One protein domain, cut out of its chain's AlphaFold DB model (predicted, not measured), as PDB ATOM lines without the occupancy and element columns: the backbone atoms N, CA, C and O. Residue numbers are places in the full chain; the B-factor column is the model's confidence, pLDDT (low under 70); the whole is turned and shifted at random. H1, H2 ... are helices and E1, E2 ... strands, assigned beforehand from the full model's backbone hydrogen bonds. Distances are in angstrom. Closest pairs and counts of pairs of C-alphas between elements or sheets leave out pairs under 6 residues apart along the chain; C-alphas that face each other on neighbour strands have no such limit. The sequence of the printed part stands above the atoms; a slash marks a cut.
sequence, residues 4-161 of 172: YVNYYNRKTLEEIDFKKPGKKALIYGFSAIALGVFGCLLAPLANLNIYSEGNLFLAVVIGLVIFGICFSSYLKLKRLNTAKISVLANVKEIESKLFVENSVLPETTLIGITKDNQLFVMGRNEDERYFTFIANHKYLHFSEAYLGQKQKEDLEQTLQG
ATOM      1  N   TYR A   4     -51.873   5.623 -11.100       78.94
ATOM      2  CA  TYR A   4     -52.447   6.884 -10.625       78.94
ATOM      3  C   TYR A   4     -51.549   7.488  -9.554       78.94
ATOM      4  O   TYR A   4     -51.065   6.765  -8.691       78.94
ATOM      5  N   VAL A   5     -51.311   8.790  -9.625       78.12
ATOM      6  CA  VAL A   5     -50.347   9.512  -8.786       78.12
ATOM      7  C   VAL A   5     -51.056  10.415  -7.787       78.12
ATOM      8  O   VAL A   5     -50.624  10.498  -6.643       78.12
ATOM      9  N   ASN A   6     -52.121  11.099  -8.206       83.81
ATOM     10  CA  ASN A   6     -52.941  11.924  -7.323       83.81
ATOM     11  C   ASN A   6     -54.277  12.278  -7.993       83.81
ATOM     12  O   ASN A   6     -54.446  12.053  -9.195       83.81
ATOM     13  N   TYR A   7     -55.182  12.886  -7.234       85.88
ATOM     14  CA  TYR A   7     -56.297  13.655  -7.780       85.88
ATOM     15  C   TYR A   7     -55.791  14.823  -8.623       85.88
ATOM     16  O   TYR A   7     -54.717  15.377  -8.371       85.88
ATOM     17  N   TYR A   8     -56.570  15.205  -9.628       84.81
ATOM     18  CA  TYR A   8     -56.271  16.365 -10.439       84.81
ATOM     19  C   TYR A   8     -56.483  17.641  -9.630       84.81
ATOM     20  O   TYR A   8     -57.584  17.996  -9.225       84.81
ATOM     21  N   ASN A   9     -55.391  18.365  -9.441       83.69
ATOM     22  CA  ASN A   9     -55.390  19.757  -9.036       83.69
ATOM     23  C   ASN A   9     -54.169  20.414  -9.680       83.69
ATOM     24  O   ASN A   9     -53.079  19.831  -9.689       83.69
ATOM     25  N   ARG A  10     -54.310  21.640 -10.181       81.62
ATOM     26  CA  ARG A  10     -53.192  22.395 -10.752       81.62
ATOM     27  C   ARG A  10     -51.969  22.438  -9.825       81.62
ATOM     28  O   ARG A  10     -50.858  22.204 -10.293       81.62
ATOM     29  N   LYS A  11     -52.169  22.631  -8.516       82.56
ATOM     30  CA  LYS A  11     -51.077  22.608  -7.523       82.56
ATOM     31  C   LYS A  11     -50.379  21.251  -7.477       82.56
ATOM     32  O   LYS A  11     -49.159  21.180  -7.550       82.56
ATOM     33  N   THR A  12     -51.148  20.162  -7.456       80.25
ATOM     34  CA  THR A  12     -50.574  18.807  -7.448       80.25
ATOM     35  C   THR A  12     -49.796  18.503  -8.728       80.25
ATOM     36  O   THR A  12     -48.754  17.862  -8.662       80.25
ATOM     37  N   LEU A  13     -50.234  19.009  -9.887       81.25
ATOM     38  CA  LEU A  13     -49.513  18.857 -11.151       81.25
ATOM     39  C   LEU A  13     -48.159  19.589 -11.130       81.25
ATOM     40  O   LEU A  13     -47.165  19.079 -11.652       81.25
ATOM     41  N   GLU A  14     -48.103  20.769 -10.510       80.69
ATOM     42  CA  GLU A  14     -46.863  21.522 -10.299       80.69
ATOM     43  C   GLU A  14     -45.923  20.783  -9.331       80.69
ATOM     44  O   GLU A  14     -44.735  20.625  -9.639       80.69
ATOM     45  N   GLU A  15     -46.469  20.246  -8.237       80.06
ATOM     46  CA  GLU A  15     -45.758  19.525  -7.171       80.06
ATOM     47  C   GLU A  15     -45.259  18.126  -7.566       80.06
ATOM     48  O   GLU A  15     -44.375  17.591  -6.895       80.06
ATOM     49  N   ILE A  16     -45.771  17.525  -8.650       78.19
ATOM     50  CA  ILE A  16     -45.237  16.258  -9.166       78.19
ATOM     51  C   ILE A  16     -43.762  16.457  -9.547       78.19
ATOM     52  O   ILE A  16     -43.428  17.046 -10.581       78.19
ATOM     53  N   ASP A  17     -42.868  15.942  -8.708       70.12
ATOM     54  CA  ASP A  17     -41.432  15.941  -8.956       70.12
ATOM     55  C   ASP A  17     -40.993  14.578  -9.492       70.12
ATOM     56  O   ASP A  17     -40.932  13.570  -8.784       70.12
ATOM     57  N   PHE A  18     -40.656  14.552 -10.778       70.50
ATOM     58  CA  PHE A  18     -39.945  13.434 -11.376       70.50
ATOM     59  C   PHE A  18     -38.472  13.572 -11.005       70.50
ATOM     60  O   PHE A  18     -37.669  14.063 -11.808       70.50
ATOM     61  N   LYS A  19     -38.131  13.164  -9.774       61.28
ATOM     62  CA  LYS A  19     -36.753  13.159  -9.273       61.28
ATOM     63  C   LYS A  19     -35.845  12.583 -10.350       61.28
ATOM     64  O   LYS A  19     -35.976  11.424 -10.727       61.28
ATOM     65  N   LYS A  20     -34.933  13.403 -10.875       58.28
ATOM     66  CA  LYS A  20     -33.916  12.928 -11.819       58.28
ATOM     67  C   LYS A  20     -33.133  11.823 -11.100       58.28
ATOM     68  O   LYS A  20     -32.767  12.043  -9.942       58.28
ATOM     69  N   PRO A  21     -32.827  10.688 -11.752       54.34
ATOM     70  CA  PRO A  21     -31.925   9.729 -11.140       54.34
ATOM     71  C   PRO A  21     -30.632  10.479 -10.845       54.34
ATOM     72  O   PRO A  21     -30.262  11.380 -11.613       54.34
ATOM     73  N   GLY A  22     -30.012  10.176  -9.702       57.69
ATOM     74  CA  GLY A  22     -28.911  10.963  -9.165       57.69
ATOM     75  C   GLY A  22     -27.935  11.319 -10.278       57.69
ATOM     76  O   GLY A  22     -27.252  10.448 -10.805       57.69
ATOM     77  N   LYS A  23     -27.878  12.601 -10.667       62.84
ATOM     78  CA  LYS A  23     -26.952  13.105 -11.703       62.84
ATOM     79  C   LYS A  23     -25.526  12.609 -11.423       62.84
ATOM     80  O   LYS A  23     -24.781  12.289 -12.339       62.84
ATOM     81  N   LYS A  24     -25.216  12.471 -10.131       63.97
ATOM     82  CA  LYS A  24     -24.025  11.834  -9.574       63.97
ATOM     83  C   LYS A  24     -23.829  10.383 -10.040       63.97
ATOM     84  O   LYS A  24     -22.752  10.082 -10.513       63.97
ATOM     85  N   ALA A  25     -24.837   9.512  -9.983       65.12
ATOM     86  CA  ALA A  25     -24.740   8.111 -10.416       65.12
ATOM     87  C   ALA A  25     -24.441   7.961 -11.920       65.12
ATOM     88  O   ALA A  25     -23.624   7.128 -12.296       65.12
ATOM     89  N   LEU A  26     -25.030   8.807 -12.777       69.44
ATOM     90  CA  LEU A  26     -24.686   8.846 -14.208       69.44
ATOM     91  C   LEU A  26     -23.242   9.292 -14.439       69.44
ATOM     92  O   LEU A  26     -22.544   8.701 -15.256       69.44
ATOM     93  N   ILE A  27     -22.804  10.329 -13.715       72.81
ATOM     94  CA  ILE A  27     -21.428  10.829 -13.781       72.81
ATOM     95  C   ILE A  27     -20.458   9.755 -13.284       72.81
ATOM     96  O   ILE A  27     -19.485   9.480 -13.967       72.81
ATOM     97  N   TYR A  28     -20.736   9.098 -12.156       68.31
ATOM     98  CA  TYR A  28     -19.894   8.026 -11.626       68.31
ATOM     99  C   TYR A  28     -19.839   6.814 -12.558       68.31
ATOM    100  O   TYR A  28     -18.751   6.297 -12.791       68.31
ATOM    101  N   GLY A  29     -20.970   6.403 -13.143       68.62
ATOM    102  CA  GLY A  29     -21.000   5.345 -14.154       68.62
ATOM    103  C   GLY A  29     -20.165   5.705 -15.385       68.62
ATOM    104  O   GLY A  29     -19.358   4.899 -15.836       68.62
ATOM    105  N   PHE A  30     -20.283   6.941 -15.881       77.06
ATOM    106  CA  PHE A  30     -19.478   7.429 -17.003       77.06
ATOM    107  C   PHE A  30     -17.982   7.508 -16.664       77.06
ATOM    108  O   PHE A  30     -17.148   7.041 -17.436       77.06
ATOM    109  N   SER A  31     -17.636   8.046 -15.493       74.81
ATOM    110  CA  SER A  31     -16.253   8.138 -15.022       74.81
ATOM    111  C   SER A  31     -15.620   6.759 -14.839       74.81
ATOM    112  O   SER A  31     -14.463   6.581 -15.202       74.81
ATOM    113  N   ALA A  32     -16.364   5.769 -14.333       70.19
ATOM    114  CA  ALA A  32     -15.884   4.394 -14.202       70.19
ATOM    115  C   ALA A  32     -15.610   3.744 -15.568       70.19
ATOM    116  O   ALA A  32     -14.587   3.082 -15.730       70.19
ATOM    117  N   ILE A  33     -16.473   3.982 -16.565       76.00
ATOM    118  CA  ILE A  33     -16.245   3.525 -17.945       76.00
ATOM    119  C   ILE A  33     -14.982   4.175 -18.515       76.00
ATOM    120  O   ILE A  33     -14.117   3.472 -19.028       76.00
ATOM    121  N   ALA A  34     -14.847   5.499 -18.398       77.56
ATOM    122  CA  ALA A  34     -13.680   6.222 -18.893       77.56
ATOM    123  C   ALA A  34     -12.378   5.729 -18.240       77.56
ATOM    124  O   ALA A  34     -11.416   5.441 -18.947       77.56
ATOM    125  N   LEU A  35     -12.361   5.570 -16.912       74.75
ATOM    126  CA  LEU A  35     -11.204   5.056 -16.175       74.75
ATOM    127  C   LEU A  35     -10.870   3.609 -16.550       74.75
ATOM    128  O   LEU A  35      -9.699   3.288 -16.727       74.75
ATOM    129  N   GLY A  36     -11.877   2.749 -16.716       70.81
ATOM    130  CA  GLY A  36     -11.670   1.364 -17.137       70.81
ATOM    131  C   GLY A  36     -11.118   1.259 -18.561       70.81
ATOM    132  O   GLY A  36     -10.172   0.511 -18.794       70.81
ATOM    133  N   VAL A  37     -11.635   2.057 -19.505       76.88
ATOM    134  CA  VAL A  37     -11.138   2.097 -20.893       76.88
ATOM    135  C   VAL A  37      -9.705   2.626 -20.949       76.88
ATOM    136  O   VAL A  37      -8.856   2.010 -21.591       76.88
ATOM    137  N   PHE A  38      -9.405   3.721 -20.242       78.44
ATOM    138  CA  PHE A  38      -8.034   4.232 -20.138       78.44
ATOM    139  C   PHE A  38      -7.092   3.212 -19.484       78.44
ATOM    140  O   PHE A  38      -5.972   3.034 -19.953       78.44
ATOM    141  N   GLY A  39      -7.548   2.505 -18.447       72.69
ATOM    142  CA  GLY A  39      -6.786   1.442 -17.796       72.69
ATOM    143  C   GLY A  39      -6.459   0.281 -18.737       72.69
ATOM    144  O   GLY A  39      -5.304  -0.128 -18.802       72.69
ATOM    145  N   CYS A  40      -7.429  -0.196 -19.525       72.94
ATOM    146  CA  CYS A  40      -7.198  -1.228 -20.543       72.94
ATOM    147  C   CYS A  40      -6.205  -0.778 -21.627       72.94
ATOM    148  O   CYS A  40      -5.401  -1.583 -22.084       72.94
ATOM    149  N   LEU A  41      -6.236   0.494 -22.038       74.06
ATOM    150  CA  LEU A  41      -5.317   1.033 -23.051       74.06
ATOM    151  C   LEU A  41      -3.881   1.185 -22.532       74.06
ATOM    152  O   LEU A  41      -2.933   1.041 -23.301       74.06
ATOM    153  N   LEU A  42      -3.713   1.483 -21.241       75.38
ATOM    154  CA  LEU A  42      -2.406   1.648 -20.601       75.38
ATOM    155  C   LEU A  42      -1.823   0.333 -20.067       75.38
ATOM    156  O   LEU A  42      -0.624   0.266 -19.811       75.38
ATOM    157  N   ALA A  43      -2.638  -0.714 -19.918       69.44
ATOM    158  CA  ALA A  43      -2.204  -2.005 -19.390       69.44
ATOM    159  C   ALA A  43      -1.043  -2.664 -20.166       69.44
ATOM    160  O   ALA A  43      -0.103  -3.122 -19.506       69.44
ATOM    161  N   PRO A  44      -1.004  -2.612 -21.516       67.31
ATOM    162  CA  PRO A  44       0.131  -3.113 -22.291       67.31
ATOM    163  C   PRO A  44       1.405  -2.283 -22.082       67.31
ATOM    164  O   PRO A  44       2.501  -2.830 -22.022       67.31
ATOM    165  N   LEU A  45       1.269  -0.959 -21.926       68.88
ATOM    166  CA  LEU A  45       2.393  -0.052 -21.640       68.88
ATOM    167  C   LEU A  45       2.958  -0.262 -20.228       68.88
ATOM    168  O   LEU A  45       4.144  -0.042 -20.002       68.88
ATOM    169  N   ALA A  46       2.116  -0.691 -19.286       70.62
ATOM    170  CA  ALA A  46       2.485  -0.975 -17.902       70.62
ATOM    171  C   ALA A  46       2.915  -2.437 -17.660       70.62
ATOM    172  O   ALA A  46       3.245  -2.781 -16.525       70.62
ATOM    173  N   ASN A  47       2.924  -3.284 -18.698       73.69
ATOM    174  CA  ASN A  47       3.276  -4.707 -18.630       73.69
ATOM    175  C   ASN A  47       2.462  -5.484 -17.570       73.69
ATOM    176  O   ASN A  47       3.003  -6.269 -16.786       73.69
ATOM    177  N   LEU A  48       1.154  -5.211 -17.497       69.75
ATOM    178  CA  LEU A  48       0.249  -5.885 -16.565       69.75
ATOM    179  C   LEU A  48       0.036  -7.356 -16.966       69.75
ATOM    180  O   LEU A  48      -0.049  -7.697 -18.139       69.75
ATOM    181  N   ASN A  49      -0.084  -8.242 -15.973       73.06
ATOM    182  CA  ASN A  49      -0.449  -9.644 -16.204       73.06
ATOM    183  C   ASN A  49      -1.878  -9.730 -16.785       73.06
ATOM    184  O   ASN A  49      -2.761  -8.974 -16.379       73.06
ATOM    185  N   ILE A  50      -2.116 -10.716 -17.648       70.50
ATOM    186  CA  ILE A  50      -3.409 -11.131 -18.218       70.50
ATOM    187  C   ILE A  50      -4.543 -11.145 -17.167       70.50
ATOM    188  O   ILE A  50      -5.673 -10.759 -17.458       70.50
ATOM    189  N   TYR A  51      -4.253 -11.528 -15.917       62.94
ATOM    190  CA  TYR A  51      -5.232 -11.494 -14.816       62.94
ATOM    191  C   TYR A  51      -5.708 -10.069 -14.458       62.94
ATOM    192  O   TYR A  51      -6.882  -9.846 -14.161       62.94
ATOM    193  N   SER A  52      -4.805  -9.088 -14.498       69.31
ATOM    194  CA  SER A  52      -5.100  -7.674 -14.248       69.31
ATOM    195  C   SER A  52      -5.827  -7.023 -15.427       69.31
ATOM    196  O   SER A  52      -6.733  -6.219 -15.207       69.31
ATOM    197  N   GLU A  53      -5.496  -7.409 -16.662       68.31
ATOM    198  CA  GLU A  53      -6.223  -6.986 -17.868       68.31
ATOM    199  C   GLU A  53      -7.671  -7.500 -17.871       68.31
ATOM    200  O   GLU A  53      -8.605  -6.740 -18.136       68.31
ATOM    201  N   GLY A  54      -7.882  -8.763 -17.482       73.31
ATOM    202  CA  GLY A  54      -9.217  -9.349 -17.341       73.31
ATOM    203  C   GLY A  54     -10.092  -8.624 -16.310       73.31
ATOM    204  O   GLY A  54     -11.274  -8.379 -16.560       73.31
ATOM    205  N   ASN A  55      -9.511  -8.206 -15.181       75.38
ATOM    206  CA  ASN A  55     -10.221  -7.433 -14.156       75.38
ATOM    207  C   ASN A  55     -10.596  -6.018 -14.632       75.38
ATOM    208  O   ASN A  55     -11.691  -5.538 -14.329       75.38
ATOM    209  N   LEU A  56      -9.720  -5.361 -15.402       72.94
ATOM    210  CA  LEU A  56     -10.003  -4.059 -16.017       72.94
ATOM    211  C   LEU A  56     -11.144  -4.164 -17.039       72.94
ATOM    212  O   LEU A  56     -12.076  -3.358 -17.011       72.94
ATOM    213  N   PHE A  57     -11.127  -5.201 -17.881       78.56
ATOM    214  CA  PHE A  57     -12.199  -5.459 -18.839       78.56
ATOM    215  C   PHE A  57     -13.544  -5.725 -18.144       78.56
ATOM    216  O   PHE A  57     -14.560  -5.127 -18.504       78.56
ATOM    217  N   LEU A  58     -13.559  -6.559 -17.099       77.44
ATOM    218  CA  LEU A  58     -14.766  -6.835 -16.317       77.44
ATOM    219  C   LEU A  58     -15.339  -5.559 -15.673       77.44
ATOM    220  O   LEU A  58     -16.554  -5.350 -15.698       77.44
ATOM    221  N   ALA A  59     -14.482  -4.678 -15.147       72.69
ATOM    222  CA  ALA A  59     -14.903  -3.398 -14.582       72.69
ATOM    223  C   ALA A  59     -15.567  -2.481 -15.630       72.69
ATOM    224  O   ALA A  59     -16.583  -1.850 -15.330       72.69
ATOM    225  N   VAL A  60     -15.059  -2.455 -16.870       80.00
ATOM    226  CA  VAL A  60     -15.684  -1.723 -17.989       80.00
ATOM    227  C   VAL A  60     -17.069  -2.284 -18.311       80.00
ATOM    228  O   VAL A  60     -18.020  -1.513 -18.454       80.00
ATOM    229  N   VAL A  61     -17.213  -3.611 -18.385       83.25
ATOM    230  CA  VAL A  61     -18.499  -4.267 -18.680       83.25
ATOM    231  C   VAL A  61     -19.539  -3.947 -17.605       83.25
ATOM    232  O   VAL A  61     -20.650  -3.526 -17.927       83.25
ATOM    233  N   ILE A  62     -19.177  -4.077 -16.326       79.56
ATOM    234  CA  ILE A  62     -20.070  -3.740 -15.206       79.56
ATOM    235  C   ILE A  62     -20.438  -2.248 -15.243       79.56
ATOM    236  O   ILE A  62     -21.611  -1.897 -15.089       79.56
ATOM    237  N   GLY A  63     -19.467  -1.370 -15.515       74.88
ATOM    238  CA  GLY A  63     -19.692   0.069 -15.667       74.88
ATOM    239  C   GLY A  63     -20.691   0.405 -16.779       74.88
ATOM    240  O   GLY A  63     -21.605   1.201 -16.559       74.88
ATOM    241  N   LEU A  64     -20.580  -0.246 -17.941       82.25
ATOM    242  CA  LEU A  64     -21.503  -0.079 -19.070       82.25
ATOM    243  C   LEU A  64     -22.927  -0.526 -18.735       82.25
ATOM    244  O   LEU A  64     -23.881   0.173 -19.083       82.25
ATOM    245  N   VAL A  65     -23.085  -1.650 -18.031       82.62
ATOM    246  CA  VAL A  65     -24.402  -2.146 -17.601       82.62
ATOM    247  C   VAL A  65     -25.065  -1.154 -16.643       82.62
ATOM    248  O   VAL A  65     -26.210  -0.751 -16.868       82.62
ATOM    249  N   ILE A  66     -24.342  -0.703 -15.612       78.50
ATOM    250  CA  ILE A  66     -24.855   0.268 -14.634       78.50
ATOM    251  C   ILE A  66     -25.214   1.586 -15.328       78.50
ATOM    252  O   ILE A  66     -26.314   2.111 -15.137       78.50
ATOM    253  N   PHE A  67     -24.324   2.101 -16.181       80.00
ATOM    254  CA  PHE A  67     -24.573   3.329 -16.928       80.00
ATOM    255  C   PHE A  67     -25.795   3.200 -17.839       80.00
ATOM    256  O   PHE A  67     -26.642   4.089 -17.835       80.00
ATOM    257  N   GLY A  68     -25.939   2.089 -18.568       79.44
ATOM    258  CA  GLY A  68     -27.082   1.840 -19.445       79.44
ATOM    259  C   GLY A  68     -28.418   1.855 -18.696       79.44
ATOM    260  O   GLY A  68     -29.365   2.519 -19.131       79.44
ATOM    261  N   ILE A  69     -28.485   1.195 -17.535       80.31
ATOM    262  CA  ILE A  69     -29.680   1.184 -16.678       80.31
ATOM    263  C   ILE A  69     -29.990   2.601 -16.178       80.31
ATOM    264  O   ILE A  69     -31.107   3.096 -16.366       80.31
ATOM    265  N   CYS A  70     -29.004   3.291 -15.599       78.69
ATOM    266  CA  CYS A  70     -29.184   4.647 -15.082       78.69
ATOM    267  C   CYS A  70     -29.562   5.645 -16.188       78.69
ATOM    268  O   CYS A  70     -30.408   6.516 -15.975       78.69
ATOM    269  N   PHE A  71     -28.967   5.520 -17.377       79.44
ATOM    270  CA  PHE A  71     -29.219   6.392 -18.522       79.44
ATOM    271  C   PHE A  71     -30.617   6.178 -19.104       79.44
ATOM    272  O   PHE A  71     -31.321   7.147 -19.390       79.44
ATOM    273  N   SER A  72     -31.068   4.926 -19.203       80.44
ATOM    274  CA  SER A  72     -32.442   4.608 -19.601       80.44
ATOM    275  C   SER A  72     -33.460   5.237 -18.645       80.44
ATOM    276  O   SER A  72     -34.376   5.939 -19.085       80.44
ATOM    277  N   SER A  73     -33.262   5.079 -17.332       76.94
ATOM    278  CA  SER A  73     -34.110   5.713 -16.315       76.94
ATOM    279  C   SER A  73     -34.067   7.242 -16.398       76.94
ATOM    280  O   SER A  73     -35.107   7.895 -16.331       76.94
ATOM    281  N   TYR A  74     -32.892   7.829 -16.649       80.25
ATOM    282  CA  TYR A  74     -32.743   9.271 -16.851       80.25
ATOM    283  C   TYR A  74     -33.550   9.786 -18.040       80.25
ATOM    284  O   TYR A  74     -34.259  10.784 -17.912       80.25
ATOM    285  N   LEU A  75     -33.473   9.109 -19.188       79.81
ATOM    286  CA  LEU A  75     -34.234   9.500 -20.372       79.81
ATOM    287  C   LEU A  75     -35.742   9.393 -20.129       79.81
ATOM    288  O   LEU A  75     -36.477  10.289 -20.545       79.81
ATOM    289  N   LYS A  76     -36.206   8.347 -19.432       79.75
ATOM    290  CA  LYS A  76     -37.622   8.198 -19.052       79.75
ATOM    291  C   LYS A  76     -38.093   9.366 -18.185       79.75
ATOM    292  O   LYS A  76     -39.083  10.011 -18.519       79.75
ATOM    293  N   LEU A  77     -37.343   9.698 -17.135       78.81
ATOM    294  CA  LEU A  77     -37.678  10.789 -16.216       78.81
ATOM    295  C   LEU A  77     -37.604  12.161 -16.898       78.81
ATOM    296  O   LEU A  77     -38.482  13.000 -16.706       78.81
ATOM    297  N   LYS A  78     -36.617  12.376 -17.778       80.38
ATOM    298  CA  LYS A  78     -36.530  13.590 -18.599       80.38
ATOM    299  C   LYS A  78     -37.762  13.747 -19.496       80.38
ATOM    300  O   LYS A  78     -38.321  14.838 -19.548       80.38
ATOM    301  N   ARG A  79     -38.204  12.673 -20.163       82.69
ATOM    302  CA  ARG A  79     -39.408  12.679 -21.015       82.69
ATOM    303  C   ARG A  79     -40.678  12.970 -20.215       82.69
ATOM    304  O   ARG A  79     -41.489  13.763 -20.680       82.69
ATOM    305  N   LEU A  80     -40.824  12.389 -19.022       83.62
ATOM    306  CA  LEU A  80     -41.946  12.673 -18.118       83.62
ATOM    307  C   LEU A  80     -41.955  14.133 -17.658       83.62
ATOM    308  O   LEU A  80     -43.004  14.768 -17.661       83.62
ATOM    309  N   ASN A  81     -40.790  14.702 -17.345       83.50
ATOM    310  CA  ASN A  81     -40.700  16.113 -16.983       83.50
ATOM    311  C   ASN A  81     -41.060  17.039 -18.159       83.50
ATOM    312  O   ASN A  81     -41.758  18.029 -17.969       83.50
ATOM    313  N   THR A  82     -40.636  16.711 -19.385       83.81
ATOM    314  CA  THR A  82     -41.072  17.441 -20.588       83.81
ATOM    315  C   THR A  82     -42.585  17.334 -20.790       83.81
ATOM    316  O   THR A  82     -43.226  18.346 -21.057       83.81
ATOM    317  N   ALA A  83     -43.167  16.145 -20.602       86.06
ATOM    318  CA  ALA A  83     -44.614  15.957 -20.665       86.06
ATOM    319  C   ALA A  83     -45.336  16.812 -19.611       86.06
ATOM    320  O   ALA A  83     -46.280  17.515 -19.951       86.06
ATOM    321  N   LYS A  84     -44.842  16.842 -18.363       87.62
ATOM    322  CA  LYS A  84     -45.374  17.702 -17.292       87.62
ATOM    323  C   LYS A  84     -45.400  19.170 -17.692       87.62
ATOM    324  O   LYS A  84     -46.426  19.821 -17.546       87.62
ATOM    325  N   ILE A  85     -44.284  19.681 -18.214       85.50
ATOM    326  CA  ILE A  85     -44.177  21.074 -18.669       85.50
ATOM    327  C   ILE A  85     -45.177  21.343 -19.799       85.50
ATOM    328  O   ILE A  85     -45.837  22.375 -19.785       85.50
ATOM    329  N   SER A  86     -45.338  20.404 -20.737       85.56
ATOM    330  CA  SER A  86     -46.329  20.519 -21.811       85.56
ATOM    331  C   SER A  86     -47.763  20.557 -21.281       85.56
ATOM    332  O   SER A  86     -48.562  21.347 -21.773       85.56
ATOM    333  N   VAL A  87     -48.102  19.739 -20.279       87.00
ATOM    334  CA  VAL A  87     -49.419  19.790 -19.624       87.00
ATOM    335  C   VAL A  87     -49.598  21.134 -18.927       87.00
ATOM    336  O   VAL A  87     -50.593  21.800 -19.177       87.00
ATOM    337  N   LEU A  88     -48.612  21.577 -18.137       86.94
ATOM    338  CA  LEU A  88     -48.640  22.852 -17.410       86.94
ATOM    339  C   LEU A  88     -48.817  24.067 -18.333       86.94
ATOM    340  O   LEU A  88     -49.588  24.972 -18.020       86.94
ATOM    341  N   ALA A  89     -48.147  24.072 -19.486       86.38
ATOM    342  CA  ALA A  89     -48.271  25.137 -20.479       86.38
ATOM    343  C   ALA A  89     -49.679  25.218 -21.097       86.38
ATOM    344  O   ALA A  89     -50.122  26.305 -21.460       86.38
ATOM    345  N   ASN A  90     -50.391  24.090 -21.174       87.38
ATOM    346  CA  ASN A  90     -51.703  23.975 -21.814       87.38
ATOM    347  C   ASN A  90     -52.842  23.734 -20.807       87.38
ATOM    348  O   ASN A  90     -53.931  23.330 -21.205       87.38
ATOM    349  N   VAL A  91     -52.633  24.006 -19.510       89.06
ATOM    350  CA  VAL A  91     -53.635  23.757 -18.449       89.06
ATOM    351  C   VAL A  91     -54.988  24.371 -18.779       89.06
ATOM    352  O   VAL A  91     -56.001  23.706 -18.627       89.06
ATOM    353  N   LYS A  92     -55.022  25.602 -19.299       89.38
ATOM    354  CA  LYS A  92     -56.291  26.259 -19.648       89.38
ATOM    355  C   LYS A  92     -57.079  25.494 -20.715       89.38
ATOM    356  O   LYS A  92     -58.295  25.398 -20.614       89.38
ATOM    357  N   GLU A  93     -56.394  24.952 -21.722       88.50
ATOM    358  CA  GLU A  93     -57.038  24.157 -22.772       88.50
ATOM    359  C   GLU A  93     -57.533  22.818 -22.218       88.50
ATOM    360  O   GLU A  93     -58.634  22.383 -22.540       88.50
ATOM    361  N   ILE A  94     -56.743  22.189 -21.346       87.25
ATOM    362  CA  ILE A  94     -57.104  20.934 -20.678       87.25
ATOM    363  C   ILE A  94     -58.362  21.115 -19.842       87.25
ATOM    364  O   ILE A  94     -59.292  20.323 -19.952       87.25
ATOM    365  N   GLU A  95     -58.390  22.162 -19.020       90.12
ATOM    366  CA  GLU A  95     -59.514  22.471 -18.143       90.12
ATOM    367  C   GLU A  95     -60.760  22.841 -18.952       90.12
ATOM    368  O   GLU A  95     -61.846  22.373 -18.622       90.12
ATOM    369  N   SER A  96     -60.608  23.588 -20.053       91.31
ATOM    370  CA  SER A  96     -61.710  23.863 -20.987       91.31
ATOM    371  C   SER A  96     -62.281  22.573 -21.570       91.31
ATOM    372  O   SER A  96     -63.473  22.306 -21.438       91.31
ATOM    373  N   LYS A  97     -61.431  21.723 -22.157       90.94
ATOM    374  CA  LYS A  97     -61.883  20.494 -22.815       90.94
ATOM    375  C   LYS A  97     -62.473  19.492 -21.835       90.94
ATOM    376  O   LYS A  97     -63.526  18.931 -22.110       90.94
ATOM    377  N   LEU A  98     -61.824  19.250 -20.698       89.50
ATOM    378  CA  LEU A  98     -62.317  18.281 -19.721       89.50
ATOM    379  C   LEU A  98     -63.560  18.809 -19.004       89.50
ATOM    380  O   LEU A  98     -64.605  18.168 -19.049       89.50
ATOM    381  N   PHE A  99     -63.467  19.970 -18.357       92.00
ATOM    382  CA  PHE A  99     -64.468  20.389 -17.375       92.00
ATOM    383  C   PHE A  99     -65.589  21.238 -17.971       92.00
ATOM    384  O   PHE A  99     -66.713  21.173 -17.480       92.00
ATOM    385  N   VAL A 100     -65.317  22.013 -19.026       90.69
ATOM    386  CA  VAL A 100     -66.324  22.896 -19.636       90.69
ATOM    387  C   VAL A 100     -67.023  22.203 -20.801       90.69
ATOM    388  O   VAL A 100     -68.242  22.085 -20.799       90.69
ATOM    389  N   GLU A 101     -66.264  21.717 -21.783       91.25
ATOM    390  CA  GLU A 101     -66.825  21.150 -23.017       91.25
ATOM    391  C   GLU A 101     -67.426  19.754 -22.810       91.25
ATOM    392  O   GLU A 101     -68.439  19.429 -23.422       91.25
ATOM    393  N   ASN A 102     -66.807  18.927 -21.961       90.12
ATOM    394  CA  ASN A 102     -67.211  17.529 -21.751       90.12
ATOM    395  C   ASN A 102     -67.791  17.255 -20.356       90.12
ATOM    396  O   ASN A 102     -68.104  16.104 -20.042       90.12
ATOM    397  N   SER A 103     -67.941  18.299 -19.531       91.94
ATOM    398  CA  SER A 103     -68.550  18.233 -18.194       91.94
ATOM    399  C   SER A 103     -67.960  17.133 -17.302       91.94
ATOM    400  O   SER A 103     -68.667  16.472 -16.544       91.94
ATOM    401  N   VAL A 104     -66.650  16.899 -17.414       90.69
ATOM    402  CA  VAL A 104     -65.929  15.980 -16.531       90.69
ATOM    403  C   VAL A 104     -65.933  16.539 -15.114       90.69
ATOM    404  O   VAL A 104     -65.717  17.730 -14.911       90.69
ATOM    405  N   LEU A 105     -66.130  15.664 -14.133       88.25
ATOM    406  CA  LEU A 105     -66.167  16.010 -12.719       88.25
ATOM    407  C   LEU A 105     -64.734  16.199 -12.176       88.25
ATOM    408  O   LEU A 105     -63.978  15.216 -12.109       88.25
ATOM    409  N   PRO A 106     -64.319  17.420 -11.780       85.25
ATOM    410  CA  PRO A 106     -62.953  17.686 -11.321       85.25
ATOM    411  C   PRO A 106     -62.528  16.810 -10.135       85.25
ATOM    412  O   PRO A 106     -61.407  16.308 -10.098       85.25
ATOM    413  N   GLU A 107     -63.441  16.558  -9.197       83.75
ATOM    414  CA  GLU A 107     -63.234  15.758  -7.988       83.75
ATOM    415  C   GLU A 107     -63.003  14.265  -8.253       83.75
ATOM    416  O   GLU A 107     -62.393  13.582  -7.431       83.75
ATOM    417  N   THR A 108     -63.430  13.759  -9.414       84.69
ATOM    418  CA  THR A 108     -63.177  12.370  -9.839       84.69
ATOM    419  C   THR A 108     -62.084  12.267 -10.900       84.69
ATOM    420  O   THR A 108     -61.830  11.198 -11.457       84.69
ATOM    421  N   THR A 109     -61.410  13.379 -11.189       89.38
ATOM    422  CA  THR A 109     -60.334  13.412 -12.171       89.38
ATOM    423  C   THR A 109     -59.017  13.050 -11.495       89.38
ATOM    424  O   THR A 109     -58.649  13.610 -10.466       89.38
ATOM    425  N   LEU A 110     -58.280  12.110 -12.079       90.31
ATOM    426  CA  LEU A 110     -56.995  11.623 -11.596       90.31
ATOM    427  C   LEU A 110     -55.868  11.978 -12.564       90.31
ATOM    428  O   LEU A 110     -56.035  11.992 -13.783       90.31
ATOM    429  N   ILE A 111     -54.681  12.191 -12.006       89.44
ATOM    430  CA  ILE A 111     -53.421  12.279 -12.738       89.44
ATOM    431  C   ILE A 111     -52.706  10.937 -12.605       89.44
ATOM    432  O   ILE A 111     -52.608  10.375 -11.511       89.44
ATOM    433  N   GLY A 112     -52.155  10.424 -13.698       88.00
ATOM    434  CA  GLY A 112     -51.405   9.179 -13.693       88.00
ATOM    435  C   GLY A 112     -50.297   9.112 -14.733       88.00
ATOM    436  O   GLY A 112     -50.090  10.018 -15.535       88.00
ATOM    437  N   ILE A 113     -49.564   8.001 -14.707       87.00
ATOM    438  CA  ILE A 113     -48.507   7.663 -15.658       87.00
ATOM    439  C   ILE A 113     -48.875   6.356 -16.362       87.00
ATOM    440  O   ILE A 113     -49.173   5.347 -15.710       87.00
ATOM    441  N   THR A 114     -48.870   6.358 -17.693       84.19
ATOM    442  CA  THR A 114     -49.136   5.158 -18.495       84.19
ATOM    443  C   THR A 114     -47.942   4.198 -18.473       84.19
ATOM    444  O   THR A 114     -46.827   4.561 -18.086       84.19
ATOM    445  N   LYS A 115     -48.141   2.955 -18.934       78.69
ATOM    446  CA  LYS A 115     -47.040   1.984 -19.115       78.69
ATOM    447  C   LYS A 115     -45.910   2.529 -20.004       78.69
ATOM    448  O   LYS A 115     -44.750   2.191 -19.780       78.69
ATOM    449  N   ASP A 116     -46.249   3.399 -20.951       78.44
ATOM    450  CA  ASP A 116     -45.322   3.969 -21.930       78.44
ATOM    451  C   ASP A 116     -44.627   5.248 -21.430       78.44
ATOM    452  O   ASP A 116     -43.991   5.964 -22.205       78.44
ATOM    453  N   ASN A 117     -44.700   5.526 -20.121       76.25
ATOM    454  CA  ASN A 117     -44.158   6.727 -19.478       76.25
ATOM    455  C   ASN A 117     -44.736   8.021 -20.061       76.25
ATOM    456  O   ASN A 117     -44.010   8.979 -20.337       76.25
ATOM    457  N   GLN A 118     -46.050   8.037 -20.261       85.75
ATOM    458  CA  GLN A 118     -46.792   9.233 -20.641       85.75
ATOM    459  C   GLN A 118     -47.539   9.735 -19.414       85.75
ATOM    460  O   GLN A 118     -48.050   8.931 -18.634       85.75
ATOM    461  N   LEU A 119     -47.587  11.049 -19.239       88.56
ATOM    462  CA  LEU A 119     -48.430  11.651 -18.219       88.56
ATOM    463  C   LEU A 119     -49.853  11.674 -18.764       88.56
ATOM    464  O   LEU A 119     -50.050  12.055 -19.916       88.56
ATOM    465  N   PHE A 120     -50.830  11.268 -17.968       90.38
ATOM    466  CA  PHE A 120     -52.220  11.368 -18.369       90.38
ATOM    467  C   PHE A 120     -53.085  11.972 -17.271       90.38
ATOM    468  O   PHE A 120     -52.828  11.777 -16.084       90.38
ATOM    469  N   VAL A 121     -54.106  12.707 -17.690       90.56
ATOM    470  CA  VAL A 121     -55.216  13.156 -16.850       90.56
ATOM    471  C   VAL A 121     -56.438  12.378 -17.310       90.56
ATOM    472  O   VAL A 121     -56.656  12.243 -18.513       90.56
ATOM    473  N   MET A 122     -57.188  11.797 -16.387       90.75
ATOM    474  CA  MET A 122     -58.365  10.995 -16.701       90.75
ATOM    475  C   MET A 122     -59.475  11.328 -15.730       90.75
ATOM    476  O   MET A 122     -59.253  11.302 -14.526       90.75
ATOM    477  N   GLY A 123     -60.660  11.592 -16.253       89.25
ATOM    478  CA  GLY A 123     -61.846  11.818 -15.444       89.25
ATOM    479  C   GLY A 123     -63.083  11.252 -16.117       89.25
ATOM    480  O   GLY A 123     -63.037  10.792 -17.263       89.25
ATOM    481  N   ARG A 124     -64.177  11.275 -15.368       90.56
ATOM    482  CA  ARG A 124     -65.495  10.797 -15.765       90.56
ATOM    483  C   ARG A 124     -66.486  11.958 -15.722       90.56
ATOM    484  O   ARG A 124     -66.380  12.812 -14.843       90.56
ATOM    485  N   ASN A 125     -67.426  11.997 -16.659       90.50
ATOM    486  CA  ASN A 125     -68.579  12.896 -16.588       90.50
ATOM    487  C   ASN A 125     -69.808  12.190 -15.982       90.50
ATOM    488  O   ASN A 125     -69.768  10.994 -15.692       90.50
ATOM    489  N   GLU A 126     -70.907  12.918 -15.795       87.56
ATOM    490  CA  GLU A 126     -72.140  12.369 -15.202       87.56
ATOM    491  C   GLU A 126     -72.744  11.205 -16.010       87.56
ATOM    492  O   GLU A 126     -73.321  10.292 -15.425       87.56
ATOM    493  N   ASP A 127     -72.520  11.171 -17.328       88.25
ATOM    494  CA  ASP A 127     -72.984  10.102 -18.229       88.25
ATOM    495  C   ASP A 127     -72.105   8.836 -18.199       88.25
ATOM    496  O   ASP A 127     -72.197   7.982 -19.082       88.25
ATOM    497  N   GLU A 128     -71.180   8.734 -17.247       84.75
ATOM    498  CA  GLU A 128     -70.185   7.662 -17.155       84.75
ATOM    499  C   GLU A 128     -69.251   7.528 -18.373       84.75
ATOM    500  O   GLU A 128     -68.626   6.482 -18.588       84.75
ATOM    501  N   ARG A 129     -69.101   8.601 -19.157       88.12
ATOM    502  CA  ARG A 129     -68.117   8.680 -20.238       88.12
ATOM    503  C   ARG A 129     -66.780   9.134 -19.673       88.12
ATOM    504  O   ARG A 129     -66.701  10.061 -18.862       88.12
ATOM    505  N   TYR A 130     -65.716   8.459 -20.095       89.50
ATOM    506  CA  TYR A 130     -64.365   8.741 -19.627       89.50
ATOM    507  C   TYR A 130     -63.630   9.567 -20.662       89.50
ATOM    508  O   TYR A 130     -63.641   9.257 -21.850       89.50
ATOM    509  N   PHE A 131     -62.918  10.578 -20.195       91.06
ATOM    510  CA  PHE A 131     -62.099  11.425 -21.043       91.06
ATOM    511  C   PHE A 131     -60.678  11.386 -20.536       91.06
ATOM    512  O   PHE A 131     -60.427  11.360 -19.327       91.06
ATOM    513  N   THR A 132     -59.737  11.363 -21.471       90.50
ATOM    514  CA  THR A 132     -58.330  11.374 -21.131       90.50
ATOM    515  C   THR A 132     -57.572  12.405 -21.930       90.50
ATOM    516  O   THR A 132     -57.814  12.658 -23.110       90.50
ATOM    517  N   PHE A 133     -56.604  12.977 -21.246       90.00
ATOM    518  CA  PHE A 133     -55.585  13.799 -21.829       90.00
ATOM    519  C   PHE A 133     -54.253  13.090 -21.665       90.00
ATOM    520  O   PHE A 133     -53.841  12.838 -20.538       90.00
ATOM    521  N   ILE A 134     -53.587  12.756 -22.763       88.75
ATOM    522  CA  ILE A 134     -52.305  12.055 -22.764       88.75
ATOM    523  C   ILE A 134     -51.230  13.006 -23.274       88.75
ATOM    524  O   ILE A 134     -51.277  13.498 -24.402       88.75
ATOM    525  N   ALA A 135     -50.222  13.218 -22.442       86.31
ATOM    526  CA  ALA A 135     -49.059  14.021 -22.743       86.31
ATOM    527  C   ALA A 135     -47.806  13.155 -22.778       86.31
ATOM    528  O   ALA A 135     -47.501  12.391 -21.856       86.31
ATOM    529  N   ASN A 136     -47.019  13.334 -23.829       84.56
ATOM    530  CA  ASN A 136     -45.667  12.812 -23.882       84.56
ATOM    531  C   ASN A 136     -44.686  13.918 -24.298       84.56
ATOM    532  O   ASN A 136     -45.020  15.096 -24.338       84.56
ATOM    533  N   HIS A 137     -43.443  13.543 -24.584       76.56
ATOM    534  CA  HIS A 137     -42.390  14.484 -24.971       76.56
ATOM    535  C   HIS A 137     -42.539  15.097 -26.383       76.56
ATOM    536  O   HIS A 137     -41.703  15.915 -26.754       76.56
ATOM    537  N   LYS A 138     -43.524  14.670 -27.181       78.44
ATOM    538  CA  LYS A 138     -43.738  15.085 -28.580       78.44
ATOM    539  C   LYS A 138     -45.112  15.689 -28.831       78.44
ATOM    540  O   LYS A 138     -45.229  16.565 -29.676       78.44
ATOM    541  N   TYR A 139     -46.141  15.178 -28.170       81.62
ATOM    542  CA  TYR A 139     -47.515  15.557 -28.436       81.62
ATOM    543  C   TYR A 139     -48.358  15.558 -27.173       81.62
ATOM    544  O   TYR A 139     -48.021  14.981 -26.132       81.62
ATOM    545  N   LEU A 140     -49.496  16.206 -27.351       85.62
ATOM    546  CA  LEU A 140     -50.524  16.431 -26.375       85.62
ATOM    547  C   LEU A 140     -51.845  16.040 -27.036       85.62
ATOM    548  O   LEU A 140     -52.198  16.608 -28.066       85.62
ATOM    549  N   HIS A 141     -52.510  15.009 -26.526       88.94
ATOM    550  CA  HIS A 141     -53.685  14.440 -27.178       88.94
ATOM    551  C   HIS A 141     -54.851  14.334 -26.204       88.94
ATOM    552  O   HIS A 141     -54.704  13.787 -25.113       88.94
ATOM    553  N   PHE A 142     -56.002  14.840 -26.628       90.19
ATOM    554  CA  PHE A 142     -57.273  14.692 -25.937       90.19
ATOM    555  C   PHE A 142     -58.126  13.667 -26.680       90.19
ATOM    556  O   PHE A 142     -58.248  13.751 -27.903       90.19
ATOM    557  N   SER A 143     -58.726  12.736 -25.946       89.31
ATOM    558  CA  SER A 143     -59.623  11.731 -26.511       89.31
ATOM    559  C   SER A 143     -60.642  11.253 -25.485       89.31
ATOM    560  O   SER A 143     -60.332  11.136 -24.295       89.31
ATOM    561  N   GLU A 144     -61.827  10.872 -25.959       89.00
ATOM    562  CA  GLU A 144     -62.706   9.983 -25.201       89.00
ATOM    563  C   GLU A 144     -62.008   8.622 -25.017       89.00
ATOM    564  O   GLU A 144     -61.352   8.106 -25.927       89.00
ATOM    565  N   ALA A 145     -62.079   8.070 -23.809       85.94
ATOM    566  CA  ALA A 145     -61.401   6.846 -23.419       85.94
ATOM    567  C   ALA A 145     -62.410   5.711 -23.223       85.94
ATOM    568  O   ALA A 145     -63.224   5.725 -22.303       85.94
ATOM    569  N   TYR A 146     -62.298   4.661 -24.032       85.19
ATOM    570  CA  TYR A 146     -63.073   3.439 -23.833       85.19
ATOM    571  C   TYR A 146     -62.324   2.502 -22.886       85.19
ATOM    572  O   TYR A 146     -61.406   1.781 -23.284       85.19
ATOM    573  N   LEU A 147     -62.693   2.545 -21.605       82.31
ATOM    574  CA  LEU A 147     -62.087   1.707 -20.573       82.31
ATOM    575  C   LEU A 147     -62.709   0.308 -20.557       82.31
ATOM    576  O   LEU A 147     -63.927   0.154 -20.451       82.31
ATOM    577  N   GLY A 148     -61.861  -0.720 -20.581       83.81
ATOM    578  CA  GLY A 148     -62.291  -2.088 -20.285       83.81
ATOM    579  C   GLY A 148     -62.693  -2.240 -18.814       83.81
ATOM    580  O   GLY A 148     -62.239  -1.478 -17.962       83.81
ATOM    581  N   GLN A 149     -63.492  -3.260 -18.489       84.25
ATOM    582  CA  GLN A 149     -64.046  -3.469 -17.141       84.25
ATOM    583  C   GLN A 149     -62.987  -3.407 -16.024       84.25
ATOM    584  O   GLN A 149     -63.125  -2.643 -15.075       84.25
ATOM    585  N   LYS A 150     -61.854  -4.096 -16.204       85.00
ATOM    586  CA  LYS A 150     -60.739  -4.081 -15.245       85.00
ATOM    587  C   LYS A 150     -60.123  -2.691 -15.026       85.00
ATOM    588  O   LYS A 150     -59.600  -2.416 -13.956       85.00
ATOM    589  N   GLN A 151     -60.122  -1.826 -16.042       81.75
ATOM    590  CA  GLN A 151     -59.595  -0.460 -15.920       81.75
ATOM    591  C   GLN A 151     -60.582   0.460 -15.203       81.75
ATOM    592  O   GLN A 151     -60.142   1.312 -14.434       81.75
ATOM    593  N   LYS A 152     -61.887   0.260 -15.432       84.00
ATOM    594  CA  LYS A 152     -62.947   0.947 -14.690       84.00
ATOM    595  C   LYS A 152     -62.858   0.607 -13.206       84.00
ATOM    596  O   LYS A 152     -62.728   1.506 -12.390       84.00
ATOM    597  N   GLU A 153     -62.795  -0.682 -12.871       85.44
ATOM    598  CA  GLU A 153     -62.617  -1.149 -11.489       85.44
ATOM    599  C   GLU A 153     -61.364  -0.550 -10.838       85.44
ATOM    600  O   GLU A 153     -61.411  -0.110  -9.693       85.44
ATOM    601  N   ASP A 154     -60.252  -0.470 -11.576       83.81
ATOM    602  CA  ASP A 154     -59.007   0.111 -11.065       83.81
ATOM    603  C   ASP A 154     -59.134   1.606 -10.741       83.81
ATOM    604  O   ASP A 154     -58.562   2.085  -9.758       83.81
ATOM    605  N   LEU A 155     -59.869   2.347 -11.575       83.12
ATOM    606  CA  LEU A 155     -60.147   3.762 -11.368       83.12
ATOM    607  C   LEU A 155     -61.057   3.948 -10.148       83.12
ATOM    608  O   LEU A 155     -60.698   4.692  -9.238       83.12
ATOM    609  N   GLU A 156     -62.170   3.216 -10.089       84.81
ATOM    610  CA  GLU A 156     -63.149   3.302  -9.002       84.81
ATOM    611  C   GLU A 156     -62.539   2.927  -7.647       84.81
ATOM    612  O   GLU A 156     -62.704   3.652  -6.669       84.81
ATOM    613  N   GLN A 157     -61.742   1.857  -7.581       85.12
ATOM    614  CA  GLN A 157     -61.017   1.495  -6.358       85.12
ATOM    615  C   GLN A 157     -60.045   2.594  -5.912       85.12
ATOM    616  O   GLN A 157     -59.843   2.794  -4.713       85.12
ATOM    617  N   THR A 158     -59.429   3.310  -6.856       83.12
ATOM    618  CA  THR A 158     -58.542   4.435  -6.531       83.12
ATOM    619  C   THR A 158     -59.341   5.632  -6.009       83.12
ATOM    620  O   THR A 158     -58.967   6.207  -4.989       83.12
ATOM    621  N   LEU A 159     -60.467   5.964  -6.647       85.00
ATOM    622  CA  LEU A 159     -61.370   7.045  -6.233       85.00
ATOM    623  C   LEU A 159     -61.997   6.793  -4.854       85.00
ATOM    624  O   LEU A 159     -62.094   7.698  -4.032       85.00
ATOM    625  N   GLN A 160     -62.356   5.546  -4.554       84.25
ATOM    626  CA  GLN A 160     -62.907   5.141  -3.255       84.25
ATOM    627  C   GLN A 160     -61.839   5.035  -2.150       84.25
ATOM    628  O   GLN A 160     -62.138   4.608  -1.036       84.25
ATOM    629  N   GLY A 161     -60.576   5.363  -2.446       75.75
ATOM    630  CA  GLY A 161     -59.462   5.273  -1.498       75.75
ATOM    631  C   GLY A 161     -59.058   3.841  -1.127       75.75
ATOM    632  O   GLY A 161     -58.187   3.651  -0.277       75.75
TER     633      GLY A 161
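AT A GLANCE: This is residues 4 to 161 of the 172 residues of an uncharacterized protein of Acinetobacter schindleri CIP 107287 (UniProt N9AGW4). A long helical hairpin, H2 and H3, makes the arm of a rod-shaped model; at the end that H3 runs towards lies a head, a strongly twisted sheet of five strands with H4 over one face and H5 over the opposite face. The last part of H3 only grazes this sheet, and so does the short H1. The printed part has 158 residues with five named helices and five named strands, in the order E1 H1 H2 H3 H4 E2 E3 E4 E5 H5; the class is mixed, and the sheet runs E1 E2 E3 E4 E5, antiparallel throughout. The whole is extended, with a radius of gyration of the C-alphas of 23.2 A, and spans 77 by 32 by 24 A.

HOW THE PARTS SIT: Start at the edge strand E1, residues 4 to 7; beside it is E2, residues 110 to 113, with N 5 and O 111 within hydrogen-bond range at 2.8 A. Next, H1, residues 10 to 15, only grazes the sheet with residues 12 to 13. H2, residues 23 to 42, and H3, residues 50 to 89, form a helical hairpin at a shallow tilt of 29 degrees, opposite ways; they touch through residues 53 to 71 of H3 alone, and their closest C-alphas, of Gly 29 and Phe 67, are 5.0 A apart. H3 only grazes the sheet with residues 79 to 87. H4, residues 91 to 101, lies over E4, residues 130 to 135, at a height over the sheet of 9.9 A, along the strands at 15 degrees on the local plane; their closest C-alphas, of Leu 98 and Phe 131, are 7.0 A apart. E2, E3, residues 119 to 124, E4 and E5, residues 140 to 145, form a meander, each strand the antiparallel neighbour of the one before; look for N 112 and O 120, 2.8 A, N 121 and O 133, 2.9 A, and N 134 and O 141, 2.8 A. H5, residues 149 to 159, is on the opposite face from H4, 8.9 A over the sheet, only just over E2 with 3 C-alphas falling on it. Every O i to N i+4 pair is within hydrogen-bond range in H1, H2, H3 and H5, and 6 of 7 are in H4.

IN THESE COORDINATES: Find C-alpha 4 at (-52.447, 6.884, -10.625), where E1 begins. H2 measures 28.5 A from first to last C-alpha; H3 runs 57.7 A from C-alpha 50 at (-3.409, -11.131, -18.218). H5, 15.4 A long, ends at C-alpha 159, (-61.370, 7.045, -6.233).

THE WHOLE: The C-alphas of Asn 47 and Asp 127, the two farthest apart, are 77.7 A apart. The printed part has no cut, and no link is long. Confidence is under 70 at residues 19 to 26, 28 to 29, 43 to 45, 48 and 51 to 53.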